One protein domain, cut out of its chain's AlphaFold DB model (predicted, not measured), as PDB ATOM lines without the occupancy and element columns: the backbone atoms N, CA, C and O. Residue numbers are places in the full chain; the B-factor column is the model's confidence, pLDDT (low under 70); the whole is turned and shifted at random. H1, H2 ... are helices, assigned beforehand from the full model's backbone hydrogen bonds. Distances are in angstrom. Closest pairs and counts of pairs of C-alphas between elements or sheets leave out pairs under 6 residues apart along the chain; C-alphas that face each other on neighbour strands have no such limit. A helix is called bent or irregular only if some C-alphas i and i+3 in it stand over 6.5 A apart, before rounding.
ATOM      1  N   PRO A  97      35.926  48.132 -43.406       81.38
ATOM      2  CA  PRO A  97      36.351  49.452 -43.850       81.38
ATOM      3  C   PRO A  97      37.536  49.317 -44.812       81.38
ATOM      4  O   PRO A  97      38.371  48.425 -44.650       81.38
ATOM      5  N   SER A  98      37.620  50.210 -45.799       77.94
ATOM      6  CA  SER A  98      38.737  50.219 -46.746       77.94
ATOM      7  C   SER A  98      40.039  50.562 -46.019       77.94
ATOM      8  O   SER A  98      40.311  51.712 -45.668       77.94
ATOM      9  N   LEU A  99      40.847  49.536 -45.758       82.69
ATOM     10  CA  LEU A  99      42.161  49.663 -45.141       82.69
ATOM     11  C   LEU A  99      43.236  49.695 -46.230       82.69
ATOM     12  O   LEU A  99      44.024  48.762 -46.328       82.69
ATOM     13  N   ILE A 100      43.305  50.762 -47.031       83.44
ATOM     14  CA  ILE A 100      44.204  50.868 -48.206       83.44
ATOM     15  C   ILE A 100      45.648  50.444 -47.881       83.44
ATOM     16  O   ILE A 100      46.273  49.686 -48.616       83.44
ATOM     17  N   LYS A 101      46.184  50.884 -46.736       85.94
ATOM     18  CA  LYS A 101      47.548  50.522 -46.321       85.94
ATOM     19  C   LYS A 101      47.679  49.034 -45.974       85.94
ATOM     20  O   LYS A 101      48.628  48.390 -46.404       85.94
ATOM     21  N   ALA A 102      46.752  48.487 -45.189       83.12
ATOM     22  CA  ALA A 102      46.859  47.119 -44.679       83.12
ATOM     23  C   ALA A 102      46.365  46.067 -45.689       83.12
ATOM     24  O   ALA A 102      47.055  45.082 -45.949       83.12
ATOM     25  N   SER A 103      45.194  46.289 -46.285       83.75
ATOM     26  CA  SER A 103      44.608  45.439 -47.321       83.75
ATOM     27  C   SER A 103      45.386  45.554 -48.629       83.75
ATOM     28  O   SER A 103      45.963  44.575 -49.095       83.75
ATOM     29  N   ASP A 104      45.453  46.744 -49.222       82.62
ATOM     30  CA  ASP A 104      45.806  46.836 -50.643       82.62
ATOM     31  C   ASP A 104      47.313  46.966 -50.848       82.62
ATOM     32  O   ASP A 104      47.882  46.302 -51.712       82.62
ATOM     33  N   PHE A 105      47.985  47.762 -50.014       88.06
ATOM     34  CA  PHE A 105      49.419  47.996 -50.149       88.06
ATOM     35  C   PHE A 105      50.261  46.858 -49.559       88.06
ATOM     36  O   PHE A 105      51.084  46.268 -50.258       88.06
ATOM     37  N   LEU A 106      50.051  46.521 -48.282       89.44
ATOM     38  CA  LEU A 106      50.871  45.523 -47.583       89.44
ATOM     39  C   LEU A 106      50.531  44.089 -47.985       89.44
ATOM     40  O   LEU A 106      51.425  43.288 -48.246       89.44
ATOM     41  N   THR A 107      49.242  43.749 -48.019       86.06
ATOM     42  CA  THR A 107      48.810  42.358 -48.220       86.06
ATOM     43  C   THR A 107      48.301  42.085 -49.628       86.06
ATOM     44  O   THR A 107      48.023  40.931 -49.955       86.06
ATOM     45  N   ARG A 108      48.186  43.119 -50.477       86.06
ATOM     46  CA  ARG A 108      47.648  43.037 -51.845       86.06
ATOM     47  C   ARG A 108      46.304  42.317 -51.914       86.06
ATOM     48  O   ARG A 108      46.015  41.649 -52.905       86.06
ATOM     49  N   GLY A 109      45.503  42.399 -50.852       83.62
ATOM     50  CA  GLY A 109      44.235  41.698 -50.687       83.62
ATOM     51  C   GLY A 109      44.365  40.177 -50.545       83.62
ATOM     52  O   GLY A 109      43.493  39.449 -51.004       83.62
ATOM     53  N   LEU A 110      45.453  39.657 -49.977       85.31
ATOM     54  CA  LEU A 110      45.647  38.215 -49.737       85.31
ATOM     55  C   LEU A 110      45.360  37.792 -48.290       85.31
ATOM     56  O   LEU A 110      45.496  36.620 -47.950       85.31
ATOM     57  N   VAL A 111      44.933  38.719 -47.435       87.62
ATOM     58  CA  VAL A 111      44.618  38.448 -46.029       87.62
ATOM     59  C   VAL A 111      43.110  38.540 -45.807       87.62
ATOM     60  O   VAL A 111      42.543  39.626 -45.751       87.62
ATOM     61  N   ILE A 112      42.459  37.381 -45.655       87.62
ATOM     62  CA  ILE A 112      40.988  37.232 -45.582       87.62
ATOM     63  C   ILE A 112      40.313  38.191 -44.585       87.62
ATOM     64  O   ILE A 112      39.290  38.768 -44.948       87.62
ATOM     65  N   PRO A 113      40.835  38.404 -43.357       87.06
ATOM     66  CA  PRO A 113      40.215  39.327 -42.405       87.06
ATOM     67  C   PRO A 113      40.212  40.802 -42.829       87.06
ATOM     68  O   PRO A 113      39.384  41.559 -42.324       87.06
ATOM     69  N   LEU A 114      41.134  41.204 -43.711       86.88
ATOM     70  CA  LEU A 114      41.349  42.596 -44.121       86.88
ATOM     71  C   LEU A 114      40.645  42.959 -45.435       86.88
ATOM     72  O   LEU A 114      40.533  44.141 -45.741       86.88
ATOM     73  N   ILE A 115      40.188  41.967 -46.201       87.62
ATOM     74  CA  ILE A 115      39.521  42.175 -47.491       87.62
ATOM     75  C   ILE A 115      38.021  42.348 -47.255       87.62
ATOM     76  O   ILE A 115      37.417  41.594 -46.484       87.62
ATOM     77  N   ASP A 116      37.417  43.312 -47.944       86.06
ATOM     78  CA  ASP A 116      35.970  43.517 -47.913       86.06
ATOM     79  C   ASP A 116      35.202  42.399 -48.647       86.06
ATOM     80  O   ASP A 116      35.767  41.554 -49.350       86.06
ATOM     81  N   LYS A 117      33.880  42.359 -48.469       83.31
ATOM     82  CA  LYS A 117      33.017  41.394 -49.148       83.31
ATOM     83  C   LYS A 117      33.131  41.567 -50.657       83.31
ATOM     84  O   LYS A 117      32.868  42.624 -51.214       83.31
ATOM     85  N   GLY A 118      33.443  40.473 -51.331       87.75
ATOM     86  CA  GLY A 118      33.517  40.423 -52.782       87.75
ATOM     87  C   GLY A 118      33.781  39.006 -53.257       87.75
ATOM     88  O   GLY A 118      33.902  38.073 -52.458       87.75
ATOM     89  N   GLU A 119      33.891  38.841 -54.568       90.12
ATOM     90  CA  GLU A 119      34.208  37.554 -55.189       90.12
ATOM     91  C   GLU A 119      35.525  36.976 -54.657       90.12
ATOM     92  O   GLU A 119      35.582  35.817 -54.246       90.12
ATOM     93  N   ARG A 120      36.553  37.824 -54.538       89.12
ATOM     94  CA  ARG A 120      37.861  37.450 -53.993       89.12
ATOM     95  C   ARG A 120      37.764  36.870 -52.582       89.12
ATOM     96  O   ARG A 120      38.311  35.804 -52.311       89.12
ATOM     97  N   TRP A 121      37.034  37.541 -51.694       90.12
ATOM     98  CA  TRP A 121      36.821  37.062 -50.331       90.12
ATOM     99  C   TRP A 121      36.053  35.735 -50.306       90.12
ATOM    100  O   TRP A 121      36.420  34.834 -49.550       90.12
ATOM    101  N   ARG A 122      35.032  35.569 -51.164       90.75
ATOM    102  CA  ARG A 122      34.261  34.316 -51.274       90.75
ATOM    103  C   ARG A 122      35.151  33.156 -51.718       90.75
ATOM    104  O   ARG A 122      35.103  32.091 -51.104       90.75
ATOM    105  N   LEU A 123      35.990  33.376 -52.730       92.62
ATOM    106  CA  LEU A 123      36.925  32.378 -53.247       92.62
ATOM    107  C   LEU A 123      37.944  31.959 -52.182       92.62
ATOM    108  O   LEU A 123      38.112  30.771 -51.908       92.62
ATOM    109  N   MET A 124      38.584  32.933 -51.534       91.88
ATOM    110  CA  MET A 124      39.579  32.664 -50.496       91.88
ATOM    111  C   MET A 124      38.970  31.963 -49.282       91.88
ATOM    112  O   MET A 124      39.575  31.041 -48.729       91.88
ATOM    113  N   ARG A 125      37.758  32.358 -48.876       90.56
ATOM    114  CA  ARG A 125      37.030  31.692 -47.797       90.56
ATOM    115  C   ARG A 125      36.679  30.252 -48.166       90.56
ATOM    116  O   ARG A 125      36.851  29.391 -47.314       90.56
ATOM    117  N   LYS A 126      36.265  29.972 -49.408       92.50
ATOM    118  CA  LYS A 126      36.008  28.602 -49.885       92.50
ATOM    119  C   LYS A 126      37.267  27.733 -49.794       92.50
ATOM    120  O   LYS A 126      37.224  26.691 -49.150       92.50
ATOM    121  N   ALA A 127      38.384  28.199 -50.354       91.81
ATOM    122  CA  ALA A 127      39.656  27.468 -50.329       91.81
ATOM    123  C   ALA A 127      40.166  27.223 -48.897       91.81
ATOM    124  O   ALA A 127      40.647  26.144 -48.562       91.81
ATOM    125  N   THR A 128      40.018  28.220 -48.022       91.31
ATOM    126  CA  THR A 128      40.414  28.102 -46.613       91.31
ATOM    127  C   THR A 128      39.507  27.140 -45.856       91.31
ATOM    128  O   THR A 128      39.988  26.321 -45.078       91.31
ATOM    129  N   HIS A 129      38.195  27.212 -46.085       90.38
ATOM    130  CA  HIS A 129      37.231  26.350 -45.413       90.38
ATOM    131  C   HIS A 129      37.398  24.879 -45.803       90.38
ATOM    132  O   HIS A 129      37.265  24.012 -44.944       90.38
ATOM    133  N   GLU A 130      37.769  24.608 -47.058       89.94
ATOM    134  CA  GLU A 130      38.101  23.262 -47.525       89.94
ATOM    135  C   GLU A 130      39.215  22.639 -46.679       89.94
ATOM    136  O   GLU A 130      39.061  21.506 -46.243       89.94
ATOM    137  N   ARG A 131      40.276  23.395 -46.365       86.81
ATOM    138  CA  ARG A 131      41.446  22.905 -45.612       86.81
ATOM    139  C   ARG A 131      41.322  22.980 -44.095       86.81
ATOM    140  O   ARG A 131      41.998  22.238 -43.390       86.81
ATOM    141  N   LEU A 132      40.485  23.875 -43.578       88.31
ATOM    142  CA  LEU A 132      40.237  24.029 -42.140       88.31
ATOM    143  C   LEU A 132      39.016  23.232 -41.662       88.31
ATOM    144  O   LEU A 132      38.437  23.539 -40.620       88.31
ATOM    145  N   ASN A 133      38.610  22.208 -42.412       90.00
ATOM    146  CA  ASN A 133      37.507  21.345 -42.018       90.00
ATOM    147  C   ASN A 133      37.917  20.396 -40.859       90.00
ATOM    148  O   ASN A 133      39.097  20.160 -40.575       90.00
ATOM    149  N   VAL A 134      36.927  19.812 -40.177       86.94
ATOM    150  CA  VAL A 134      37.148  18.913 -39.022       86.94
ATOM    151  C   VAL A 134      37.898  17.624 -39.403       86.94
ATOM    152  O   VAL A 134      38.599  17.033 -38.583       86.94
ATOM    153  N   ARG A 135      37.763  17.155 -40.645       84.62
ATOM    154  CA  ARG A 135      38.436  15.953 -41.152       84.62
ATOM    155  C   ARG A 135      39.933  16.197 -41.371       84.62
ATOM    156  O   ARG A 135      40.745  15.385 -40.933       84.62
ATOM    157  N   ASP A 136      40.292  17.320 -41.975       82.81
ATOM    158  CA  ASP A 136      41.674  17.687 -42.302       82.81
ATOM    159  C   ASP A 136      42.453  18.128 -41.058       82.81
ATOM    160  O   ASP A 136      43.641  17.849 -40.912       82.81
ATOM    161  N   THR A 137      41.780  18.748 -40.089       82.62
ATOM    162  CA  THR A 137      42.409  19.095 -38.806       82.62
ATOM    163  C   THR A 137      42.817  17.856 -38.004       82.62
ATOM    164  O   THR A 137      43.891  17.850 -37.399       82.62
ATOM    165  N   LYS A 138      42.036  16.768 -38.042       84.31
ATOM    166  CA  LYS A 138      42.401  15.496 -37.387       84.31
ATOM    167  C   LYS A 138      43.683  14.889 -37.962       84.31
ATOM    168  O   LYS A 138      44.531  14.437 -37.192       84.31
ATOM    169  N   SER A 139      43.853  14.903 -39.287       81.31
ATOM    170  CA  SER A 139      45.061  14.363 -39.929       81.31
ATOM    171  C   SER A 139      46.301  15.203 -39.605       81.31
ATOM    172  O   SER A 139      47.369  14.650 -39.332       81.31
ATOM    173  N   PHE A 140      46.155  16.528 -39.523       81.62
ATOM    174  CA  PHE A 140      47.231  17.426 -39.104       81.62
ATOM    175  C   PHE A 140      47.675  17.189 -37.654       81.62
ATOM    176  O   PHE A 140      48.874  17.102 -37.379       81.62
ATOM    177  N   VAL A 141      46.726  17.048 -36.720       82.88
ATOM    178  CA  VAL A 141      47.035  16.754 -35.309       82.88
ATOM    179  C   VAL A 141      47.763  15.416 -35.183       82.88
ATOM    180  O   VAL A 141      48.743  15.325 -34.444       82.88
ATOM    181  N   GLN A 142      47.335  14.401 -35.938       77.56
ATOM    182  CA  GLN A 142      47.990  13.096 -35.941       77.56
ATOM    183  C   GLN A 142      49.425  13.179 -36.481       77.56
ATOM    184  O   GLN A 142      50.346  12.686 -35.838       77.56
ATOM    185  N   SER A 143      49.634  13.874 -37.603       76.31
ATOM    186  CA  SER A 143      50.963  14.098 -38.190       76.31
ATOM    187  C   SER A 143      51.925  14.798 -37.221       76.31
ATOM    188  O   SER A 143      53.080  14.390 -37.088       76.31
ATOM    189  N   LYS A 144      51.448  15.811 -36.481       75.31
ATOM    190  CA  LYS A 144      52.255  16.485 -35.453       75.31
ATOM    191  C   LYS A 144      52.626  15.569 -34.290       75.31
ATOM    192  O   LYS A 144      53.761  15.636 -33.837       75.31
ATOM    193  N   LYS A 145      51.707  14.720 -33.821       72.38
ATOM    194  CA  LYS A 145      52.005  13.745 -32.761       72.38
ATOM    195  C   LYS A 145      53.078  12.754 -33.202       72.38
ATOM    196  O   LYS A 145      54.016  12.525 -32.453       72.38
ATOM    197  N   THR A 146      52.994  12.238 -34.427       72.00
ATOM    198  CA  THR A 146      53.998  11.308 -34.965       72.00
ATOM    199  C   THR A 146      55.383  11.948 -35.073       72.00
ATOM    200  O   THR A 146      56.369  11.304 -34.748       72.00
ATOM    201  N   LYS A 147      55.471  13.226 -35.465       69.00
ATOM    202  CA  LYS A 147      56.744  13.967 -35.546       69.00
ATOM    203  C   LYS A 147      57.389  14.302 -34.198       69.00
ATOM    204  O   LYS A 147      58.554  14.660 -34.191       69.00
ATOM    205  N   LEU A 148      56.632  14.264 -33.103       70.88
ATOM    206  CA  LEU A 148      57.145  14.507 -31.748       70.88
ATOM    207  C   LEU A 148      57.603  13.217 -31.051       70.88
ATOM    208  O   LEU A 148      58.190  13.287 -29.978       70.88
ATOM    209  N   LEU A 149      57.285  12.057 -31.629       65.00
ATOM    210  CA  LEU A 149      57.628  10.731 -31.107       65.00
ATOM    211  C   LEU A 149      58.864  10.122 -31.796       65.00
ATOM    212  O   LEU A 149      59.185   8.963 -31.543       65.00
ATOM    213  N   VAL A 150      59.531  10.894 -32.660       57.84
ATOM    214  CA  VAL A 150      60.807  10.589 -33.329       57.84
ATOM    215  C   VAL A 150      61.796  11.676 -32.942       57.84
ATOM    216  O   VAL A 150      62.956  11.325 -32.650       57.84
TER     217      VAL A 150
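AT A GLANCE: This is residues 97 to 150 of the 150 residues of an uncharacterized protein of Dacryopinax primogenitus (strain DJM 731) (UniProt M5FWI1). A short helix, H1, and a looping link, residues 107 to 118, gather at one end of a longer helix, H2, and from the other end of H2 the longest helix, H3, sticks out as an arm, making an open corner with it. The three helices do not form a bundle, and residues 129 to 150 stand free of the rest. The printed part has 54 residues with three named helices, in the order H1, H2, H3, and no named strand; its class is all helix. It is extended, with a radius of gyration of the C-alphas of 15.9 A, and spans 46 by 20 by 13 A, the free arm adding to the length.

HOW THE PARTS SIT: H1, residues 100 to 106, is apart from H2, residues 119 to 131. H2 and H3, residues 134 to 148, are close but not clearly touching, with 1 pair of C-alphas within 8 A, those of Arg 131 and Thr 137, 7.9 A apart. They run the same way at a steep tilt of 54 degrees. H1 and H3 are apart. O i to N i+4 pairs are within hydrogen-bond range in 1 of 3 for H1, whose O i to N i+3 pairs are within range in 0 of 4, in 8 of 9 for H2 and in 10 of 11 for H3.

IN THESE COORDINATES: H1 begins at C-alpha 100 (44.204, 50.868, -48.206); it is 8.6 A long and neither bent nor irregular, but only just: C-alphas 103 and 106 are 6.3 A apart. H2 measures 18.9 A from C-alpha 119 (34.208, 37.554, -55.189) to C-alpha 131. H3 measures 21.7 A and ends at C-alpha 148 (57.145, 14.507, -31.748).

THE WHOLE: The C-alphas of Ser 98 and Val 150, the two farthest apart, are 47.3 A from each other. The printed part has no cut and ends at the chain's last residue. The link from H1 to H2 is long, with 12 residues; that from H2 to H3 is tight, with 2. The mean pLDDT of the printed part is 83.9, and residues 147, 149 and 150 are under 70.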